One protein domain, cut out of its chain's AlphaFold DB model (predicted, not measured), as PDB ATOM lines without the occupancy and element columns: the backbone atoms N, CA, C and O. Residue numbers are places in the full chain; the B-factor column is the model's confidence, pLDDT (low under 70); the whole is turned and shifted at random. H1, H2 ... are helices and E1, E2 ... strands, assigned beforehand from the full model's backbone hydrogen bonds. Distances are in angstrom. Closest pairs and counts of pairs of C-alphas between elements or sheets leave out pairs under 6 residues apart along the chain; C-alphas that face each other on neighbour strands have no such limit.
ATOM      1  N   SER A  58     -49.317   5.625  31.953       66.00
ATOM      2  CA  SER A  58     -49.048   6.577  33.029       66.00
ATOM      3  C   SER A  58     -47.560   6.893  33.089       66.00
ATOM      4  O   SER A  58     -46.747   6.115  32.599       66.00
ATOM      5  N   ILE A  59     -47.195   8.038  33.666       67.62
ATOM      6  CA  ILE A  59     -45.803   8.416  33.928       67.62
ATOM      7  C   ILE A  59     -45.624   8.643  35.426       67.62
ATOM      8  O   ILE A  59     -46.397   9.356  36.060       67.62
ATOM      9  N   LYS A  60     -44.564   8.065  35.976       69.62
ATOM     10  CA  LYS A  60     -43.905   8.448  37.216       69.62
ATOM     11  C   LYS A  60     -42.659   9.247  36.801       69.62
ATOM     12  O   LYS A  60     -41.801   8.724  36.101       69.62
ATOM     13  N   PRO A  61     -42.548  10.537  37.121       64.88
ATOM     14  CA  PRO A  61     -41.400  11.327  36.693       64.88
ATOM     15  C   PRO A  61     -40.133  10.864  37.419       64.88
ATOM     16  O   PRO A  61     -40.143  10.656  38.631       64.88
ATOM     17  N   MET A  62     -39.029  10.730  36.680       69.75
ATOM     18  CA  MET A  62     -37.717  10.423  37.250       69.75
ATOM     19  C   MET A  62     -36.694  11.464  36.782       69.75
ATOM     20  O   MET A  62     -36.048  11.283  35.749       69.75
ATOM     21  N   PRO A  63     -36.573  12.597  37.495       64.94
ATOM     22  CA  PRO A  63     -35.886  13.776  36.991       64.94
ATOM     23  C   PRO A  63     -34.363  13.687  37.125       64.94
ATOM     24  O   PRO A  63     -33.745  14.400  37.915       64.94
ATOM     25  N   GLN A  64     -33.726  12.835  36.323       65.94
ATOM     26  CA  GLN A  64     -32.270  12.670  36.346       65.94
ATOM     27  C   GLN A  64     -31.526  13.999  36.116       65.94
ATOM     28  O   GLN A  64     -30.499  14.244  36.746       65.94
ATOM     29  N   GLY A  65     -32.063  14.888  35.274       66.25
ATOM     30  CA  GLY A  65     -31.492  16.218  35.033       66.25
ATOM     31  C   GLY A  65     -31.436  17.103  36.285       66.25
ATOM     32  O   GLY A  65     -30.488  17.871  36.441       66.25
ATOM     33  N   ILE A  66     -32.396  16.957  37.207       66.25
ATOM     34  CA  ILE A  66     -32.383  17.666  38.494       66.25
ATOM     35  C   ILE A  66     -31.250  17.129  39.372       66.25
ATOM     36  O   ILE A  66     -30.494  17.924  39.920       66.25
ATOM     37  N   LEU A  67     -31.056  15.807  39.438       66.19
ATOM     38  CA  LEU A  67     -29.931  15.204  40.168       66.19
ATOM     39  C   LEU A  67     -28.567  15.627  39.593       66.19
ATOM     40  O   LEU A  67     -27.650  15.937  40.352       66.19
ATOM     41  N   LEU A  68     -28.425  15.644  38.261       65.25
ATOM     42  CA  LEU A  68     -27.174  16.028  37.590       65.25
ATOM     43  C   LEU A  68     -26.820  17.504  37.813       65.25
ATOM     44  O   LEU A  68     -25.642  17.829  37.929       65.25
ATOM     45  N   ARG A  69     -27.821  18.389  37.908       65.31
ATOM     46  CA  ARG A  69     -27.601  19.800  38.255       65.31
ATOM     47  C   ARG A  69     -27.398  20.040  39.743       65.31
ATOM     48  O   ARG A  69     -26.569  20.871  40.093       65.31
ATOM     49  N   ALA A  70     -28.155  19.351  40.599       65.00
ATOM     50  CA  ALA A  70     -28.009  19.457  42.047       65.00
ATOM     51  C   ALA A  70     -26.584  19.088  42.463       65.00
ATOM     52  O   ALA A  70     -25.995  19.746  43.310       65.00
ATOM     53  N   ILE A  71     -26.013  18.056  41.836       65.44
ATOM     54  CA  ILE A  71     -24.647  17.630  42.125       65.44
ATOM     55  C   ILE A  71     -23.886  17.455  40.819       65.44
ATOM     56  O   ILE A  71     -23.908  16.344  40.256       65.44
ATOM     57  N   PRO A  72     -23.200  18.530  40.376       59.31
ATOM     58  CA  PRO A  72     -22.379  18.515  39.184       59.31
ATOM     59  C   PRO A  72     -21.466  17.293  39.180       59.31
ATOM     60  O   PRO A  72     -20.919  16.863  40.204       59.31
ATOM     61  N   ASP A  73     -21.386  16.669  38.019       59.72
ATOM     62  CA  ASP A  73     -20.442  15.604  37.752       59.72
ATOM     63  C   ASP A  73     -19.229  16.211  37.057       59.72
ATOM     64  O   ASP A  73     -19.402  16.929  36.072       59.72
ATOM     65  N   GLU A  74     -18.022  15.908  37.528       54.53
ATOM     66  CA  GLU A  74     -16.798  16.313  36.834       54.53
ATOM     67  C   GLU A  74     -16.692  15.648  35.451       54.53
ATOM     68  O   GLU A  74     -15.921  16.105  34.611       54.53
ATOM     69  N   HIS A  75     -17.442  14.565  35.195       54.03
ATOM     70  CA  HIS A  75     -17.366  13.777  33.957       54.03
ATOM     71  C   HIS A  75     -18.671  13.763  33.141       54.03
ATOM     72  O   HIS A  75     -18.765  13.060  32.138       54.03
ATOM     73  N   GLY A  76     -19.680  14.549  33.532       50.56
ATOM     74  CA  GLY A  76     -20.826  14.956  32.699       50.56
ATOM     75  C   GLY A  76     -21.801  13.891  32.154       50.56
ATOM     76  O   GLY A  76     -22.886  14.278  31.732       50.56
ATOM     77  N   GLY A  77     -21.491  12.586  32.162       52.50
ATOM     78  CA  GLY A  77     -22.256  11.593  31.378       52.50
ATOM     79  C   GLY A  77     -22.510  10.215  32.008       52.50
ATOM     80  O   GLY A  77     -23.310   9.446  31.480       52.50
ATOM     81  N   GLY A  78     -21.900   9.878  33.150       55.09
ATOM     82  CA  GLY A  78     -21.827   8.481  33.621       55.09
ATOM     83  C   GLY A  78     -23.067   7.901  34.319       55.09
ATOM     84  O   GLY A  78     -23.142   6.694  34.531       55.09
ATOM     85  N   ARG A  79     -24.061   8.716  34.702       63.22
ATOM     86  CA  ARG A  79     -25.085   8.282  35.684       63.22
ATOM     87  C   ARG A  79     -26.336   7.637  35.096       63.22
ATOM     88  O   ARG A  79     -27.091   7.006  35.833       63.22
ATOM     89  N   CYS A  80     -26.555   7.773  33.788       66.81
ATOM     90  CA  CYS A  80     -27.698   7.134  33.127       66.81
ATOM     91  C   CYS A  80     -27.601   5.609  33.274       66.81
ATOM     92  O   CYS A  80     -28.602   4.941  33.498       66.81
ATOM     93  N   TYR A  81     -26.376   5.075  33.229       69.38
ATOM     94  CA  TYR A  81     -26.102   3.648  33.342       69.38
ATOM     95  C   TYR A  81     -26.442   3.094  34.741       69.38
ATOM     96  O   TYR A  81     -27.337   2.256  34.829       69.38
ATOM     97  N   PRO A  82     -25.875   3.587  35.861       73.62
ATOM     98  CA  PRO A  82     -26.279   3.147  37.201       73.62
ATOM     99  C   PRO A  82     -27.764   3.341  37.511       73.62
ATOM    100  O   PRO A  82     -28.367   2.501  38.177       73.62
ATOM    101  N   LEU A  83     -28.379   4.420  37.016       78.44
ATOM    102  CA  LEU A  83     -29.805   4.664  37.235       78.44
ATOM    103  C   LEU A  83     -30.681   3.623  36.520       78.44
ATOM    104  O   LEU A  83     -31.686   3.176  37.075       78.44
ATOM    105  N   VAL A  84     -30.272   3.192  35.325       78.69
ATOM    106  CA  VAL A  84     -30.889   2.077  34.593       78.69
ATOM    107  C   VAL A  84     -30.823   0.782  35.405       78.69
ATOM    108  O   VAL A  84     -31.840   0.098  35.535       78.69
ATOM    109  N   TYR A  85     -29.682   0.482  36.036       79.44
ATOM    110  CA  TYR A  85     -29.562  -0.678  36.926       79.44
ATOM    111  C   TYR A  85     -30.450  -0.552  38.162       79.44
ATOM    112  O   TYR A  85     -31.225  -1.467  38.443       79.44
ATOM    113  N   ALA A  86     -30.406   0.582  38.863       81.94
ATOM    114  CA  ALA A  86     -31.244   0.819  40.037       81.94
ATOM    115  C   ALA A  86     -32.739   0.639  39.715       81.94
ATOM    116  O   ALA A  86     -33.462  -0.018  40.465       81.94
ATOM    117  N   MET A  87     -33.191   1.148  38.564       83.38
ATOM    118  CA  MET A  87     -34.567   0.962  38.108       83.38
ATOM    119  C   MET A  87     -34.876  -0.493  37.739       83.38
ATOM    120  O   MET A  87     -35.941  -0.990  38.096       83.38
ATOM    121  N   SER A  88     -33.962  -1.208  37.075       81.00
ATOM    122  CA  SER A  88     -34.164  -2.631  36.756       81.00
ATOM    123  C   SER A  88     -34.355  -3.489  38.014       81.00
ATOM    124  O   SER A  88     -35.232  -4.352  38.044       81.00
ATOM    125  N   VAL A  89     -33.607  -3.194  39.084       82.25
ATOM    126  CA  VAL A  89     -33.737  -3.868  40.383       82.25
ATOM    127  C   VAL A  89     -35.061  -3.499  41.047       82.25
ATOM    128  O   VAL A  89     -35.773  -4.380  41.531       82.25
ATOM    129  N   ALA A  90     -35.438  -2.217  41.032       84.00
ATOM    130  CA  ALA A  90     -36.722  -1.768  41.563       84.00
ATOM    131  C   ALA A  90     -37.903  -2.464  40.859       84.00
ATOM    132  O   ALA A  90     -38.813  -2.959  41.526       84.00
ATOM    133  N   LEU A  91     -37.842  -2.583  39.528       82.00
ATOM    134  CA  LEU A  91     -38.838  -3.270  38.704       82.00
ATOM    135  C   LEU A  91     -38.930  -4.770  38.992       82.00
ATOM    136  O   LEU A  91     -40.033  -5.321  39.003       82.00
ATOM    137  N   ALA A  92     -37.792  -5.425  39.225       79.56
ATOM    138  CA  ALA A  92     -37.750  -6.834  39.602       79.56
ATOM    139  C   ALA A  92     -38.286  -7.077  41.023       79.56
ATOM    140  O   ALA A  92     -38.823  -8.147  41.301       79.56
ATOM    141  N   SER A  93     -38.160  -6.086  41.908       83.31
ATOM    142  CA  SER A  93     -38.567  -6.181  43.308       83.31
ATOM    143  C   SER A  93     -40.069  -5.946  43.499       83.31
ATOM    144  O   SER A  93     -40.816  -6.868  43.827       83.31
ATOM    145  N   SER A  94     -40.541  -4.703  43.352       81.88
ATOM    146  CA  SER A  94     -41.937  -4.351  43.639       81.88
ATOM    147  C   SER A  94     -42.310  -2.970  43.108       81.88
ATOM    148  O   SER A  94     -41.464  -2.102  42.930       81.88
ATOM    149  N   GLU A  95     -43.610  -2.728  42.925       80.50
ATOM    150  CA  GLU A  95     -44.094  -1.395  42.547       80.50
ATOM    151  C   GLU A  95     -43.760  -0.335  43.605       80.50
ATOM    152  O   GLU A  95     -43.344   0.768  43.262       80.50
ATOM    153  N   PHE A  96     -43.810  -0.711  44.885       84.56
ATOM    154  CA  PHE A  96     -43.371   0.142  45.986       84.56
ATOM    155  C   PHE A  96     -41.898   0.563  45.858       84.56
ATOM    156  O   PHE A  96     -41.564   1.711  46.139       84.56
ATOM    157  N   ALA A  97     -41.008  -0.332  45.413       84.38
ATOM    158  CA  ALA A  97     -39.603   0.010  45.197       84.38
ATOM    159  C   ALA A  97     -39.432   1.040  44.065       84.38
ATOM    160  O   ALA A  97     -38.617   1.954  44.188       84.38
ATOM    161  N   ILE A  98     -40.237   0.933  43.000       81.81
ATOM    162  CA  ILE A  98     -40.273   1.918  41.907       81.81
ATOM    163  C   ILE A  98     -40.720   3.279  42.445       81.81
ATOM    164  O   ILE A  98     -40.070   4.290  42.174       81.81
ATOM    165  N   ASP A  99     -41.799   3.304  43.232       82.56
ATOM    166  CA  ASP A  99     -42.346   4.533  43.810       82.56
ATOM    167  C   ASP A  99     -41.353   5.212  44.743       82.56
ATOM    168  O   ASP A  99     -41.148   6.418  44.645       82.56
ATOM    169  N   GLN A 100     -40.678   4.445  45.600       84.38
ATOM    170  CA  GLN A 100     -39.653   4.976  46.495       84.38
ATOM    171  C   GLN A 100     -38.468   5.567  45.728       84.38
ATOM    172  O   GLN A 100     -37.987   6.643  46.083       84.38
ATOM    173  N   LEU A 101     -38.005   4.899  44.667       83.31
ATOM    174  CA  LEU A 101     -36.913   5.406  43.838       83.31
ATOM    175  C   LEU A 101     -37.313   6.700  43.109       83.31
ATOM    176  O   LEU A 101     -36.576   7.685  43.161       83.31
ATOM    177  N   CYS A 102     -38.502   6.732  42.496       79.06
ATOM    178  CA  CYS A 102     -39.008   7.923  41.809       79.06
ATOM    179  C   CYS A 102     -39.263   9.076  42.788       79.06
ATOM    180  O   CYS A 102     -38.872  10.207  42.511       79.06
ATOM    181  N   ALA A 103     -39.860   8.805  43.952       79.25
ATOM    182  CA  ALA A 103     -40.142   9.811  44.971       79.25
ATOM    183  C   ALA A 103     -38.858  10.420  45.544       79.25
ATOM    184  O   ALA A 103     -38.779  11.636  45.687       79.25
ATOM    185  N   LYS A 104     -37.828   9.604  45.813       78.31
ATOM    186  CA  LYS A 104     -36.520  10.098  46.273       78.31
ATOM    187  C   LYS A 104     -35.878  11.047  45.267       78.31
ATOM    188  O   LYS A 104     -35.301  12.043  45.680       78.31
ATOM    189  N   LEU A 105     -36.007  10.765  43.971       75.25
ATOM    190  CA  LEU A 105     -35.488  11.622  42.904       75.25
ATOM    191  C   LEU A 105     -36.341  12.876  42.681       75.25
ATOM    192  O   LEU A 105     -35.799  13.960  42.504       75.25
ATOM    193  N   GLY A 106     -37.666  12.737  42.712       70.50
ATOM    194  CA  GLY A 106     -38.609  13.846  42.556       70.50
ATOM    195  C   GLY A 106     -38.610  14.822  43.733       70.50
ATOM    196  O   GLY A 106     -38.893  16.001  43.541       70.50
ATOM    197  N   ALA A 107     -38.267  14.353  44.934       71.06
ATOM    198  CA  ALA A 107     -38.169  15.182  46.129       71.06
ATOM    199  C   ALA A 107     -36.897  16.045  46.179       71.06
ATOM    200  O   ALA A 107     -36.819  16.931  47.025       71.06
ATOM    201  N   LEU A 108     -35.916  15.815  45.296       71.69
ATOM    202  CA  LEU A 108     -34.675  16.585  45.299       71.69
ATOM    203  C   LEU A 108     -34.942  18.042  44.926       71.69
ATOM    204  O   LEU A 108     -35.237  18.367  43.774       71.69
ATOM    205  N   CYS A 109     -34.786  18.930  45.903       67.75
ATOM    206  CA  CYS A 109     -34.827  20.363  45.691       67.75
ATOM    207  C   CYS A 109     -33.429  20.960  45.905       67.75
ATOM    208  O   CYS A 109     -32.990  21.069  47.051       67.75
ATOM    209  N   PRO A 110     -32.738  21.421  44.842       64.38
ATOM    210  CA  PRO A 110     -31.399  22.006  44.962       64.38
ATOM    211  C   PRO A 110     -31.307  23.219  45.903       64.38
ATOM    212  O   PRO A 110     -30.218  23.639  46.268       64.38
ATOM    213  N   SER A 111     -32.443  23.817  46.278       65.44
ATOM    214  CA  SER A 111     -32.501  24.960  47.191       65.44
ATOM    215  C   SER A 111     -32.649  24.579  48.673       65.44
ATOM    216  O   SER A 111     -32.846  25.475  49.491       65.44
ATOM    217  N   LYS A 112     -32.636  23.287  49.031       71.81
ATOM    218  CA  LYS A 112     -32.728  22.806  50.421       71.81
ATOM    219  C   LYS A 112     -31.489  21.988  50.788       71.81
ATOM    220  O   LYS A 112     -31.248  20.941  50.201       71.81
ATOM    221  N   GLU A 113     -30.756  22.423  51.812       73.56
ATOM    222  CA  GLU A 113     -29.504  21.788  52.264       73.56
ATOM    223  C   GLU A 113     -29.663  20.283  52.574       73.56
ATOM    224  O   GLU A 113     -28.862  19.461  52.136       73.56
ATOM    225  N   SER A 114     -30.746  19.890  53.255       75.12
ATOM    226  CA  SER A 114     -31.039  18.482  53.582       75.12
ATOM    227  C   SER A 114     -31.236  17.595  52.349       75.12
ATOM    228  O   SER A 114     -30.891  16.408  52.346       75.12
ATOM    229  N   ASP A 115     -31.803  18.168  51.287       74.06
ATOM    230  CA  ASP A 115     -32.052  17.457  50.036       74.06
ATOM    231  C   ASP A 115     -30.740  17.307  49.255       74.06
ATOM    232  O   ASP A 115     -30.549  16.308  48.565       74.06
ATOM    233  N   MET A 116     -29.805  18.249  49.423       74.25
ATOM    234  CA  MET A 116     -28.461  18.196  48.842       74.25
ATOM    235  C   MET A 116     -27.597  17.106  49.484       74.25
ATOM    236  O   MET A 116     -26.922  16.369  48.766       74.25
ATOM    237  N   GLU A 117     -27.665  16.929  50.807       78.50
ATOM    238  CA  GLU A 117     -26.991  15.814  51.489       78.50
ATOM    239  C   GLU A 117     -27.545  14.458  51.021       78.50
ATOM    240  O   GLU A 117     -26.790  13.552  50.654       78.50
ATOM    241  N   SER A 118     -28.873  14.341  50.943       77.38
ATOM    242  CA  SER A 118     -29.545  13.135  50.447       77.38
ATOM    243  C   SER A 118     -29.197  12.841  48.985       77.38
ATOM    244  O   SER A 118     -28.919  11.693  48.628       77.38
ATOM    245  N   ALA A 119     -29.157  13.873  48.137       75.81
ATOM    246  CA  ALA A 119     -28.704  13.760  46.756       75.81
ATOM    247  C   ALA A 119     -27.244  13.293  46.684       75.81
ATOM    248  O   ALA A 119     -26.909  12.497  45.808       75.81
ATOM    249  N   ALA A 120     -26.380  13.748  47.599       78.44
ATOM    250  CA  ALA A 120     -24.962  13.397  47.612       78.44
ATOM    251  C   ALA A 120     -24.750  11.938  48.003       78.44
ATOM    252  O   ALA A 120     -23.974  11.237  47.355       78.44
ATOM    253  N   MET A 121     -25.490  11.455  49.003       81.94
ATOM    254  CA  MET A 121     -25.510  10.032  49.339       81.94
ATOM    255  C   MET A 121     -26.033   9.194  48.172       81.94
ATOM    256  O   MET A 121     -25.414   8.199  47.808       81.94
ATOM    257  N   PHE A 122     -27.129   9.617  47.536       79.56
ATOM    258  CA  PHE A 122     -27.683   8.906  46.385       79.56
ATOM    259  C   PHE A 122     -26.706   8.864  45.200       79.56
ATOM    260  O   PHE A 122     -26.547   7.816  44.579       79.56
ATOM    261  N   LYS A 123     -26.008   9.972  44.921       76.88
ATOM    262  CA  LYS A 123     -24.936  10.030  43.918       76.88
ATOM    263  C   LYS A 123     -23.852   8.993  44.216       76.88
ATOM    264  O   LYS A 123     -23.540   8.211  43.325       76.88
ATOM    265  N   ARG A 124     -23.329   8.956  45.446       79.62
ATOM    266  CA  ARG A 124     -22.298   7.981  45.841       79.62
ATOM    267  C   ARG A 124     -22.770   6.545  45.635       79.62
ATOM    268  O   ARG A 124     -22.064   5.760  45.023       79.62
ATOM    269  N   SER A 125     -24.008   6.232  46.018       81.62
ATOM    270  CA  SER A 125     -24.579   4.903  45.775       81.62
ATOM    271  C   SER A 125     -24.642   4.535  44.286       81.62
ATOM    272  O   SER A 125     -24.478   3.367  43.940       81.62
ATOM    273  N   LEU A 126     -24.887   5.500  43.391       78.12
ATOM    274  CA  LEU A 126     -24.852   5.262  41.943       78.12
ATOM    275  C   LEU A 126     -23.421   5.063  41.418       78.12
ATOM    276  O   LEU A 126     -23.222   4.253  40.519       78.12
ATOM    277  N   GLU A 127     -22.437   5.775  41.964       77.50
ATOM    278  CA  GLU A 127     -21.013   5.612  41.623       77.50
ATOM    279  C   GLU A 127     -20.482   4.244  42.081       77.50
ATOM    280  O   GLU A 127     -19.844   3.524  41.307       77.50
ATOM    281  N   ASP A 128     -20.838   3.833  43.298       80.81
ATOM    282  CA  ASP A 128     -20.523   2.508  43.835       80.81
ATOM    283  C   ASP A 128     -21.181   1.405  42.993       80.81
ATOM    284  O   ASP A 128     -20.566   0.385  42.685       80.81
ATOM    285  N   LEU A 129     -22.427   1.620  42.551       76.06
ATOM    286  CA  LEU A 129     -23.113   0.688  41.658       76.06
ATOM    287  C   LEU A 129     -22.446   0.617  40.278       76.06
ATOM    288  O   LEU A 129     -22.359  -0.469  39.710       76.06
ATOM    289  N   HIS A 130     -21.959   1.744  39.747       72.75
ATOM    290  CA  HIS A 130     -21.259   1.786  38.461       72.75
ATOM    291  C   HIS A 130     -19.981   0.947  38.465       72.75
ATOM    292  O   HIS A 130     -19.672   0.277  37.482       72.75
ATOM    293  N   THR A 131     -19.249   0.994  39.575       72.31
ATOM    294  CA  THR A 131     -17.962   0.311  39.750       72.31
ATOM    295  C   THR A 131     -18.112  -1.095  40.338       72.31
ATOM    296  O   THR A 131     -17.128  -1.826  40.474       72.31
ATOM    297  N   SER A 132     -19.342  -1.511  40.655       71.12
ATOM    298  CA  SER A 132     -19.632  -2.818  41.234       71.12
ATOM    299  C   SER A 132     -19.440  -3.946  40.219       71.12
ATOM    300  O   SER A 132     -20.182  -4.093  39.241       71.12
ATOM    301  N   TYR A 133     -18.474  -4.815  40.516       64.50
ATOM    302  CA  TYR A 133     -18.239  -6.052  39.774       64.50
ATOM    303  C   TYR A 133     -19.479  -6.958  39.763       64.50
ATOM    304  O   TYR A 133     -19.862  -7.473  38.715       64.50
ATOM    305  N   LEU A 134     -20.172  -7.069  40.904       65.50
ATOM    306  CA  LEU A 134     -21.394  -7.868  41.016       65.50
ATOM    307  C   LEU A 134     -22.477  -7.363  40.064       65.50
ATOM    308  O   LEU A 134     -23.071  -8.173  39.367       65.50
ATOM    309  N   ALA A 135     -22.701  -6.046  39.981       64.44
ATOM    310  CA  ALA A 135     -23.692  -5.472  39.067       64.44
ATOM    311  C   ALA A 135     -23.375  -5.769  37.590       64.44
ATOM    312  O   ALA A 135     -24.288  -5.941  36.783       64.44
ATOM    313  N   THR A 136     -22.085  -5.873  37.262       63.78
ATOM    314  CA  THR A 136     -21.597  -6.200  35.918       63.78
ATOM    315  C   THR A 136     -21.741  -7.691  35.593       63.78
ATOM    316  O   THR A 136     -22.018  -8.034  34.451       63.78
ATOM    317  N   GLU A 137     -21.606  -8.591  36.572       63.50
ATOM    318  CA  GLU A 137     -21.743 -10.039  36.342       63.50
ATOM    319  C   GLU A 137     -23.193 -10.520  36.203       63.50
ATOM    320  O   GLU A 137     -23.448 -11.517  35.524       63.50
ATOM    321  N   VAL A 138     -24.162  -9.839  36.832       64.88
ATOM    322  CA  VAL A 138     -25.581 -10.232  36.706       64.88
ATOM    323  C   VAL A 138     -26.196  -9.820  35.368       64.88
ATOM    324  O   VAL A 138     -27.227 -10.378  34.980       64.88
ATOM    325  N   SER A 139     -25.597  -8.866  34.646       66.56
ATOM    326  CA  SER A 139     -26.052  -8.490  33.312       66.56
ATOM    327  C   SER A 139     -25.396  -9.369  32.247       66.56
ATOM    328  O   SER A 139     -24.189  -9.587  32.214       66.56
ATOM    329  N   LYS A 140     -26.215  -9.908  31.338       71.00
ATOM    330  CA  LYS A 140     -25.710 -10.627  30.166       71.00
ATOM    331  C   LYS A 140     -25.566  -9.628  29.025       71.00
ATOM    332  O   LYS A 140     -26.596  -9.105  28.591       71.00
ATOM    333  N   PRO A 141     -24.350  -9.361  28.517       70.62
ATOM    334  CA  PRO A 141     -24.183  -8.456  27.395       70.62
ATOM    335  C   PRO A 141     -24.916  -9.024  26.182       70.62
ATOM    336  O   PRO A 141     -24.613 -10.110  25.683       70.62
ATOM    337  N   ILE A 142     -25.906  -8.272  25.716       70.69
ATOM    338  CA  ILE A 142     -26.571  -8.533  24.451       70.69
ATOM    339  C   ILE A 142     -25.814  -7.702  23.414       70.69
ATOM    340  O   ILE A 142     -25.575  -6.516  23.618       70.69
ATOM    341  N   ARG A 143     -25.365  -8.355  22.337       75.94
ATOM    342  CA  ARG A 143     -24.658  -7.746  21.193       75.94
ATOM    343  C   ARG A 143     -25.276  -6.412  20.744       75.94
ATOM    344  O   ARG A 143     -26.462  -6.176  20.960       75.94
ATOM    345  N   HIS A 144     -24.503  -5.617  19.999       80.38
ATOM    346  CA  HIS A 144     -25.016  -4.442  19.287       80.38
ATOM    347  C   HIS A 144     -26.312  -4.780  18.542       80.38
ATOM    348  O   HIS A 144     -26.362  -5.734  17.759       80.38
ATOM    349  N   MET A 145     -27.359  -4.008  18.818       82.00
ATOM    350  CA  MET A 145     -28.686  -4.204  18.253       82.00
ATOM    351  C   MET A 145     -29.376  -2.872  18.036       82.00
ATOM    352  O   MET A 145     -29.059  -1.883  18.699       82.00
ATOM    353  N   LYS A 146     -30.321  -2.857  17.100       83.62
ATOM    354  CA  LYS A 146     -31.154  -1.684  16.883       83.62
ATOM    355  C   LYS A 146     -32.242  -1.619  17.947       83.62
ATOM    356  O   LYS A 146     -32.579  -2.617  18.588       83.62
ATOM    357  N   PHE A 147     -32.814  -0.436  18.117       78.31
ATOM    358  CA  PHE A 147     -33.907  -0.221  19.058       78.31
ATOM    359  C   PHE A 147     -35.110  -1.125  18.753       78.31
ATOM    360  O   PHE A 147     -35.688  -1.722  19.658       78.31
ATOM    361  N   GLU A 148     -35.438  -1.319  17.475       80.75
ATOM    362  CA  GLU A 148     -36.537  -2.183  17.040       80.75
ATOM    363  C   GLU A 148     -36.313  -3.654  17.416       80.75
ATOM    364  O   GLU A 148     -37.270  -4.357  17.749       80.75
ATOM    365  N   ASP A 149     -35.058  -4.111  17.421       85.56
ATOM    366  CA  ASP A 149     -34.707  -5.472  17.830       85.56
ATOM    367  C   ASP A 149     -34.970  -5.669  19.331       85.56
ATOM    368  O   ASP A 149     -35.546  -6.682  19.737       85.56
ATOM    369  N   ALA A 150     -34.602  -4.681  20.157       84.81
ATOM    370  CA  ALA A 150     -34.847  -4.700  21.599       84.81
ATOM    371  C   ALA A 150     -36.351  -4.750  21.910       84.81
ATOM    372  O   ALA A 150     -36.802  -5.553  22.729       84.81
ATOM    373  N   ILE A 151     -37.148  -3.954  21.196       83.06
ATOM    374  CA  ILE A 151     -38.610  -4.009  21.275       83.06
ATOM    375  C   ILE A 151     -39.134  -5.393  20.883       83.06
ATOM    376  O   ILE A 151     -39.968  -5.951  21.597       83.06
ATOM    377  N   GLY A 152     -38.643  -5.965  19.781       83.88
ATOM    378  CA  GLY A 152     -39.040  -7.299  19.329       83.88
ATOM    379  C   GLY A 152     -38.790  -8.378  20.386       83.88
ATOM    380  O   GLY A 152     -39.651  -9.231  20.613       83.88
ATOM    381  N   ILE A 153     -37.658  -8.308  21.093       88.31
ATOM    382  CA  ILE A 153     -37.342  -9.209  22.212       88.31
ATOM    383  C   ILE A 153     -38.369  -9.061  23.337       88.31
ATOM    384  O   ILE A 153     -38.915 -10.062  23.801       88.31
ATOM    385  N   LEU A 154     -38.678  -7.831  23.753       87.19
ATOM    386  CA  LEU A 154     -39.640  -7.587  24.832       87.19
ATOM    387  C   LEU A 154     -41.065  -8.022  24.452       87.19
ATOM    388  O   LEU A 154     -41.778  -8.588  25.278       87.19
ATOM    389  N   MET A 155     -41.474  -7.816  23.196       83.69
ATOM    390  CA  MET A 155     -42.771  -8.268  22.667       83.69
ATOM    391  C   MET A 155     -42.941  -9.779  22.707       83.69
ATOM    392  O   MET A 155     -44.025 -10.255  23.056       83.69
ATOM    393  N   ASN A 156     -41.875 -10.510  22.401       87.38
ATOM    394  CA  ASN A 156     -41.886 -11.966  22.368       87.38
ATOM    395  C   ASN A 156     -41.564 -12.607  23.724       87.38
ATOM    396  O   ASN A 156     -41.661 -13.826  23.851       87.38
ATOM    397  N   SER A 157     -41.194 -11.816  24.736       87.12
ATOM    398  CA  SER A 157     -40.854 -12.356  26.047       87.12
ATOM    399  C   SER A 157     -42.087 -12.823  26.822       87.12
ATOM    400  O   SER A 157     -43.084 -12.097  26.959       87.12
ATOM    401  N   THR A 158     -41.988 -14.038  27.358       86.44
ATOM    402  CA  THR A 158     -42.975 -14.673  28.240       86.44
ATOM    403  C   THR A 158     -42.744 -14.362  29.717       86.44
ATOM    404  O   THR A 158     -43.680 -14.478  30.503       86.44
ATOM    405  N   ASP A 159     -41.538 -13.922  30.077       87.50
ATOM    406  CA  ASP A 159     -41.125 -13.633  31.449       87.50
ATOM    407  C   ASP A 159     -40.881 -12.132  31.651       87.50
ATOM    408  O   ASP A 159     -40.917 -11.329  30.714       87.50
ATOM    409  N   ASN A 160     -40.601 -11.732  32.893       86.81
ATOM    410  CA  ASN A 160     -40.072 -10.397  33.154       86.81
ATOM    411  C   ASN A 160     -38.741 -10.244  32.413       86.81
ATOM    412  O   ASN A 160     -37.822 -11.040  32.597       86.81
ATOM    413  N   THR A 161     -38.625  -9.232  31.562       87.75
ATOM    414  CA  THR A 161     -37.416  -8.998  30.769       87.75
ATOM    415  C   THR A 161     -37.080  -7.527  30.776       87.75
ATOM    416  O   THR A 161     -37.942  -6.680  30.559       87.75
ATOM    417  N   MET A 162     -35.811  -7.246  31.042       86.69
ATOM    418  CA  MET A 162     -35.248  -5.910  31.150       86.69
ATOM    419  C   MET A 162     -34.045  -5.836  30.216       86.69
ATOM    420  O   MET A 162     -33.184  -6.713  30.251       86.69
ATOM    421  N   ILE A 163     -33.994  -4.808  29.379       86.00
ATOM    422  CA  ILE A 163     -32.897  -4.540  28.454       86.00
ATOM    423  C   ILE A 163     -32.340  -3.169  28.804       86.00
ATOM    424  O   ILE A 163     -33.023  -2.156  28.662       86.00
ATOM    425  N   ALA A 164     -31.092  -3.142  29.259       82.81
ATOM    426  CA  ALA A 164     -30.314  -1.919  29.330       82.81
ATOM    427  C   ALA A 164     -29.702  -1.665  27.945       82.81
ATOM    428  O   ALA A 164     -28.938  -2.482  27.436       82.81
ATOM    429  N   MET A 165     -30.087  -0.561  27.312       79.75
ATOM    430  CA  MET A 165     -29.525  -0.104  26.049       79.75
ATOM    431  C   MET A 165     -28.563   1.044  26.303       79.75
ATOM    432  O   MET A 165     -28.901   2.024  26.971       79.75
ATOM    433  N   HIS A 166     -27.377   0.931  25.722       75.25
ATOM    434  CA  HIS A 166     -26.312   1.911  25.850       75.25
ATOM    435  C   HIS A 166     -26.017   2.505  24.478       75.25
ATOM    436  O   HIS A 166     -25.876   1.788  23.492       75.25
ATOM    437  N   THR A 167     -25.948   3.826  24.434       70.31
ATOM    438  CA  THR A 167     -25.420   4.613  23.318       70.31
ATOM    439  C   THR A 167     -24.108   5.251  23.769       70.31
ATOM    440  O   THR A 167     -23.756   5.173  24.947       70.31
ATOM    441  N   GLU A 168     -23.402   5.924  22.864       65.31
ATOM    442  CA  GLU A 168     -22.160   6.632  23.203       65.31
ATOM    443  C   GLU A 168     -22.359   7.721  24.271       65.31
ATOM    444  O   GLU A 168     -21.437   8.022  25.025       65.31
ATOM    445  N   VAL A 169     -23.565   8.292  24.365       61.09
ATOM    446  CA  VAL A 169     -23.849   9.474  25.201       61.09
ATOM    447  C   VAL A 169     -24.959   9.262  26.234       61.09
ATOM    448  O   VAL A 169     -25.196  10.126  27.077       61.09
ATOM    449  N   HIS A 170     -25.667   8.132  26.192       68.12
ATOM    450  CA  HIS A 170     -26.836   7.893  27.036       68.12
ATOM    451  C   HIS A 170     -27.101   6.406  27.279       68.12
ATOM    452  O   HIS A 170     -26.775   5.555  26.455       68.12
ATOM    453  N   SER A 171     -27.743   6.089  28.402       73.81
ATOM    454  CA  SER A 171     -28.211   4.738  28.717       73.81
ATOM    455  C   SER A 171     -29.683   4.764  29.093       73.81
ATOM    456  O   SER A 171     -30.095   5.591  29.901       73.81
ATOM    457  N   MET A 172     -30.448   3.828  28.546       78.12
ATOM    458  CA  MET A 172     -31.880   3.683  28.784       78.12
ATOM    459  C   MET A 172     -32.225   2.242  29.153       78.12
ATOM    460  O   MET A 172     -31.558   1.300  28.738       78.12
ATOM    461  N   LEU A 173     -33.285   2.065  29.927       83.06
ATOM    462  CA  LEU A 173     -33.885   0.778  30.232       83.06
ATOM    463  C   LEU A 173     -35.142   0.636  29.394       83.06
ATOM    464  O   LEU A 173     -35.951   1.559  29.366       83.06
ATOM    465  N   LEU A 174     -35.341  -0.534  28.811       85.19
ATOM    466  CA  LEU A 174     -36.617  -0.980  28.278       85.19
ATOM    467  C   LEU A 174     -37.024  -2.243  29.030       85.19
ATOM    468  O   LEU A 174     -36.207  -3.141  29.224       85.19
ATOM    469  N   GLY A 175     -38.274  -2.317  29.471       85.31
ATOM    470  CA  GLY A 175     -38.720  -3.409  30.326       85.31
ATOM    471  C   GLY A 175     -40.122  -3.888  30.013       85.31
ATOM    472  O   GLY A 175     -41.002  -3.094  29.682       85.31
ATOM    473  N   VAL A 176     -40.339  -5.186  30.190       85.06
ATOM    474  CA  VAL A 176     -41.662  -5.796  30.272       85.06
ATOM    475  C   VAL A 176     -41.759  -6.603  31.563       85.06
ATOM    476  O   VAL A 176     -40.841  -7.344  31.916       85.06
ATOM    477  N   THR A 177     -42.869  -6.457  32.281       84.31
ATOM    478  CA  THR A 177     -43.223  -7.334  33.401       84.31
ATOM    479  C   THR A 177     -44.517  -8.071  33.096       84.31
ATOM    480  O   THR A 177     -45.431  -7.532  32.468       84.31
ATOM    481  N   ARG A 178     -44.599  -9.324  33.534       83.00
ATOM    482  CA  ARG A 178     -45.754 -10.208  33.392       83.00
ATOM    483  C   ARG A 178     -46.207 -10.610  34.796       83.00
ATOM    484  O   ARG A 178     -45.469 -11.256  35.533       83.00
ATOM    485  N   LYS A 179     -47.415 -10.203  35.194       79.75
ATOM    486  CA  LYS A 179     -48.030 -10.572  36.483       79.75
ATOM    487  C   LYS A 179     -49.422 -11.139  36.234       79.75
ATOM    488  O   LYS A 179     -50.371 -10.388  35.999       79.75
ATOM    489  N   GLY A 180     -49.554 -12.464  36.275       80.31
ATOM    490  CA  GLY A 180     -50.795 -13.137  35.885       80.31
ATOM    491  C   GLY A 180     -51.191 -12.748  34.457       80.31
ATOM    492  O   GLY A 180     -50.376 -12.846  33.545       80.31
ATOM    493  N   ASN A 181     -52.406 -12.225  34.279       76.56
ATOM    494  CA  ASN A 181     -52.899 -11.750  32.978       76.56
ATOM    495  C   ASN A 181     -52.516 -10.293  32.657       76.56
ATOM    496  O   ASN A 181     -52.940  -9.757  31.634       76.56
ATOM    497  N   SER A 182     -51.746  -9.627  33.523       75.31
ATOM    498  CA  SER A 182     -51.323  -8.239  33.323       75.31
ATOM    499  C   SER A 182     -49.916  -8.159  32.734       75.31
ATOM    500  O   SER A 182     -49.026  -8.936  33.085       75.31
ATOM    501  N   THR A 183     -49.724  -7.213  31.814       77.12
ATOM    502  CA  THR A 183     -48.423  -6.890  31.222       77.12
ATOM    503  C   THR A 183     -48.133  -5.420  31.458       77.12
ATOM    504  O   THR A 183     -48.921  -4.580  31.030       77.12
ATOM    505  N   GLY A 184     -47.017  -5.126  32.120       77.56
ATOM    506  CA  GLY A 184     -46.496  -3.773  32.283       77.56
ATOM    507  C   GLY A 184     -45.337  -3.528  31.326       77.56
ATOM    508  O   GLY A 184     -44.478  -4.394  31.184       77.56
ATOM    509  N   TRP A 185     -45.293  -2.360  30.692       77.19
ATOM    510  CA  TRP A 185     -44.143  -1.904  29.899       77.19
ATOM    511  C   TRP A 185     -43.487  -0.704  30.564       77.19
ATOM    512  O   TRP A 185     -44.206   0.140  31.100       77.19
ATOM    513  N   TYR A 186     -42.158  -0.625  30.490       76.12
ATOM    514  CA  TYR A 186     -41.352   0.372  31.194       76.12
ATOM    515  C   TYR A 186     -40.253   0.955  30.313       76.12
ATOM    516  O   TYR A 186     -39.646   0.244  29.510       76.12
ATOM    517  N   SER A 187     -39.970   2.240  30.531       73.44
ATOM    518  CA  SER A 187     -38.796   2.933  30.003       73.44
ATOM    519  C   SER A 187     -38.231   3.892  31.050       73.44
ATOM    520  O   SER A 187     -39.006   4.540  31.750       73.44
ATOM    521  N   THR A 188     -36.904   3.988  31.201       66.12
ATOM    522  CA  THR A 188     -36.287   4.929  32.166       66.12
ATOM    523  C   THR A 188     -36.164   6.355  31.659       66.12
ATOM    524  O   THR A 188     -35.817   7.226  32.452       66.12
ATOM    525  N   ILE A 189     -36.431   6.623  30.379       54.34
ATOM    526  CA  ILE A 189     -36.217   7.974  29.830       54.34
ATOM    527  C   ILE A 189     -37.250   8.975  30.382       54.34
ATOM    528  O   ILE A 189     -36.987  10.166  30.464       54.34
ATOM    529  N   GLN A 190     -38.370   8.460  30.878       51.72
ATOM    530  CA  GLN A 190     -39.300   9.035  31.846       51.72
ATOM    531  C   GLN A 190     -40.142   7.841  32.271       51.72
ATOM    532  O   GLN A 190     -40.616   7.094  31.420       51.72
ATOM    533  N   THR A 191     -40.238   7.586  33.568       46.88
ATOM    534  CA  THR A 191     -40.687   6.302  34.111       46.88
ATOM    535  C   THR A 191     -42.169   6.051  33.790       46.88
ATOM    536  O   THR A 191     -43.063   6.374  34.551       46.88
ATOM    537  N   SER A 192     -42.468   5.522  32.603       45.00
ATOM    538  CA  SER A 192     -43.834   5.296  32.125       45.00
ATOM    539  C   SER A 192     -44.292   3.851  32.321       45.00
ATOM    540  O   SER A 192     -43.511   2.948  32.031       45.00
ATOM    541  N   LEU A 193     -45.543   3.631  32.734       41.53
ATOM    542  CA  LEU A 193     -46.207   2.332  32.887       41.53
ATOM    543  C   LEU A 193     -47.310   2.174  31.823       41.53
ATOM    544  O   LEU A 193     -48.166   3.048  31.691       41.53
ATOM    545  N   TRP A 194     -47.343   1.045  31.102       48.44
ATOM    546  CA  TRP A 194     -48.360   0.791  30.066       48.44
ATOM    547  C   TRP A 194     -49.112  -0.530  30.243       48.44
ATOM    548  O   TRP A 194     -48.462  -1.555  30.440       48.44
ATOM    549  N   PRO A 195     -50.445  -0.550  30.046       37.03
ATOM    550  CA  PRO A 195     -51.243  -1.777  30.066       37.03
ATOM    551  C   PRO A 195     -51.347  -2.507  28.704       37.03
ATOM    552  O   PRO A 195     -51.796  -3.655  28.666       37.03
ATOM    553  N   HIS A 196     -50.960  -1.895  27.568       43.31
ATOM    554  CA  HIS A 196     -51.171  -2.464  26.217       43.31
ATOM    555  C   HIS A 196     -49.967  -2.347  25.256       43.31
ATOM    556  O   HIS A 196     -49.456  -1.261  24.988       43.31
ATOM    557  N   SER A 197     -49.578  -3.478  24.648       43.53
ATOM    558  CA  SER A 197     -48.329  -3.661  23.879       43.53
ATOM    559  C   SER A 197     -48.221  -2.871  22.565       43.53
ATOM    560  O   SER A 197     -47.133  -2.415  22.221       43.53
ATOM    561  N   ARG A 198     -49.326  -2.666  21.829       47.09
ATOM    562  CA  ARG A 198     -49.315  -1.898  20.561       47.09
ATOM    563  C   ARG A 198     -49.177  -0.387  20.756       47.09
ATOM    564  O   ARG A 198     -48.735   0.302  19.845       47.09
ATOM    565  N   ARG A 199     -49.575   0.139  21.917       54.06
ATOM    566  CA  ARG A 199     -49.476   1.578  22.218       54.06
ATOM    567  C   ARG A 199     -48.105   1.943  22.789       54.06
ATOM    568  O   ARG A 199     -47.579   2.999  22.456       54.06
ATOM    569  N   ALA A 200     -47.489   1.021  23.533       51.09
ATOM    570  CA  ALA A 200     -46.131   1.173  24.051       51.09
ATOM    571  C   ALA A 200     -45.090   1.383  22.931       51.09
ATOM    572  O   ALA A 200     -44.234   2.253  23.039       51.09
ATOM    573  N   THR A 201     -45.201   0.641  21.823       54.94
ATOM    574  CA  THR A 201     -44.289   0.738  20.667       54.94
ATOM    575  C   THR A 201     -44.380   2.072  19.936       54.94
ATOM    576  O   THR A 201     -43.358   2.671  19.612       54.94
ATOM    577  N   HIS A 202     -45.603   2.549  19.695       55.28
ATOM    578  CA  HIS A 202     -45.837   3.842  19.056       55.28
ATOM    579  C   HIS A 202     -45.325   4.994  19.929       55.28
ATOM    580  O   HIS A 202     -44.656   5.885  19.426       55.28
ATOM    581  N   CYS A 203     -45.552   4.939  21.244       55.62
ATOM    582  CA  CYS A 203     -45.090   5.987  22.148       55.62
ATOM    583  C   CYS A 203     -43.566   6.014  22.322       55.62
ATOM    584  O   CYS A 203     -42.980   7.091  22.351       55.62
ATOM    585  N   LEU A 204     -42.919   4.845  22.409       57.09
ATOM    586  CA  LEU A 204     -41.457   4.754  22.460       57.09
ATOM    587  C   LEU A 204     -40.821   5.381  21.212       57.09
ATOM    588  O   LEU A 204     -39.836   6.099  21.342       57.09
ATOM    589  N   LYS A 205     -41.436   5.186  20.040       56.69
ATOM    590  CA  LYS A 205     -41.006   5.798  18.778       56.69
ATOM    591  C   LYS A 205     -41.285   7.307  18.709       56.69
ATOM    592  O   LYS A 205     -40.390   8.076  18.390       56.69
ATOM    593  N   CYS A 206     -42.487   7.752  19.082       54.06
ATOM    594  CA  CYS A 206     -42.801   9.185  19.139       54.06
ATOM    595  C   CYS A 206     -41.875   9.940  20.102       54.06
ATOM    596  O   CYS A 206     -41.568  11.102  19.875       54.06
ATOM    597  N   TYR A 207     -41.434   9.294  21.183       52.91
ATOM    598  CA  TYR A 207     -40.551   9.922  22.154       52.91
ATOM    599  C   TYR A 207     -39.089   9.972  21.687       52.91
ATOM    600  O   TYR A 207     -38.440  10.996  21.905       52.91
ATOM    601  N   THR A 208     -38.572   8.938  21.005       53.16
ATOM    602  CA  THR A 208     -37.237   9.017  20.375       53.16
ATOM    603  C   THR A 208     -37.170  10.161  19.371       53.16
ATOM    604  O   THR A 208     -36.207  10.916  19.406       53.16
ATOM    605  N   ASP A 209     -38.227  10.362  18.582       47.16
ATOM    606  CA  ASP A 209     -38.299  11.430  17.575       47.16
ATOM    607  C   ASP A 209     -38.356  12.845  18.198       47.16
ATOM    608  O   ASP A 209     -38.036  13.831  17.538       47.16
ATOM    609  N   VAL A 210     -38.762  12.961  19.470       40.75
ATOM    610  CA  VAL A 210     -38.872  14.237  20.206       40.75
ATOM    611  C   VAL A 210     -37.640  14.528  21.073       40.75
ATOM    612  O   VAL A 210     -37.346  15.692  21.339       40.75
ATOM    613  N   THR A 211     -36.916  13.503  21.539       37.62
ATOM    614  CA  THR A 211     -35.841  13.663  22.543       37.62
ATOM    615  C   THR A 211     -34.437  13.317  22.070       37.62
ATOM    616  O   THR A 211     -33.476  13.726  22.723       37.62
ATOM    617  N   LEU A 212     -34.294  12.613  20.948       36.62
ATOM    618  CA  LEU A 212     -33.008  12.320  20.326       36.62
ATOM    619  C   LEU A 212     -33.012  12.944  18.919       36.62
ATOM    620  O   LEU A 212     -33.694  12.411  18.046       36.62
TER     621      LEU A 212
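This is residues 58 to 212 of the 213 residues of the protein "Mediator of RNA polymerase II transcription subunit 5" of Metarhizium robertsii (strain ARSEF 23 / ATCC MYA-3075) (UniProt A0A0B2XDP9). A twisted antiparallel sheet of five strands has H6 and H7 over one face and H2 over the other, three layers with helices on both faces. Beyond H2 lie the other helices: H3 folds back beside H2 as a hairpin, H4 makes a corner with H2, residues 126 to 130 of H4 meeting residues 81 to 83 of H2, and the short H1 and H5 lie near H4. The printed part has 155 residues with seven named helices and five named strands, along the chain E1 H1 H2 H3 H4 H5 H6 E2 E3 E4 E5 H7; the sheet's order is E1, E5, E4, E3, E2, and the class is mixed. It is compact, with a radius of gyration of the C-alphas of 15.7 A and spans of 46 by 31 by 30 A.

Find C-alpha 58 at (-49.048, 6.577, 33.029), where E1, residues 58 to 60, begins. The other strands are E2, 161 to 166, 16.3 A; E3, 171 to 179, 26.2 A; E4, 182 to 187, 17.1 A; and E5, 191 to 194. The helices are H1, 64 to 70; H2, 80 to 93, 20.0 A; H3, 95 to 106, 16.2 A; H4, 113 to 131, 27.4 A, from (-29.504, 21.788, 52.264); H5, 133 to 138; H6, 147 to 156, 14.6 A; and H7, 197 to 211, 21.4 A, ending at (-35.841, 13.663, 22.543).

Look first at E2 to E5, a meander, each strand the antiparallel neighbour of the one before. Find N 163 and O 174 at 2.8 A between E2 and E3, N 177 and O 184 at 2.8 A between E3 and E4, N 194 and O 185 at 3.3 A between E5 and E4, and N 60 and O 191 at 2.7 A between E1 and E5. H2 runs along E3 at a height over the sheet of 8.5 A; their closest C-alphas, Cys 80 and Ser 171, are 5.0 A apart. On the opposite face H6 has a height of 9.1 A and H7 10.0 A. H2 and H3 touch as a hairpin, C-alphas 90 and 97 closest at 5.0 A; H3 only grazes the sheet with residues 98 to 106. H2 touches H4 about perpendicular, at 90 degrees, C-alphas 82 and 130 closest at 5.4 A. H1 and H4 only just touch, with 3 pairs of C-alphas within 8 A, Leu 67 and Ala 119 closest at 6.9 A. H5 is close to but not clearly touching H4, C-alphas 129 and 135 closest at 6.7 A. In H1 to H6 every O i to N i+4 pair is within hydrogen-bond range; in H7, 9 of 11.

The C-alphas farthest apart, Glu 113 and Asn 156, are 46.8 A from each other. The printed part has no cut, and no link is long. Mean pLDDT of the printed part is 71.0; look for values under 70 at residues 58 to 81, 109 to 111, 133 to 139, 168 to 170 and 188 to 212.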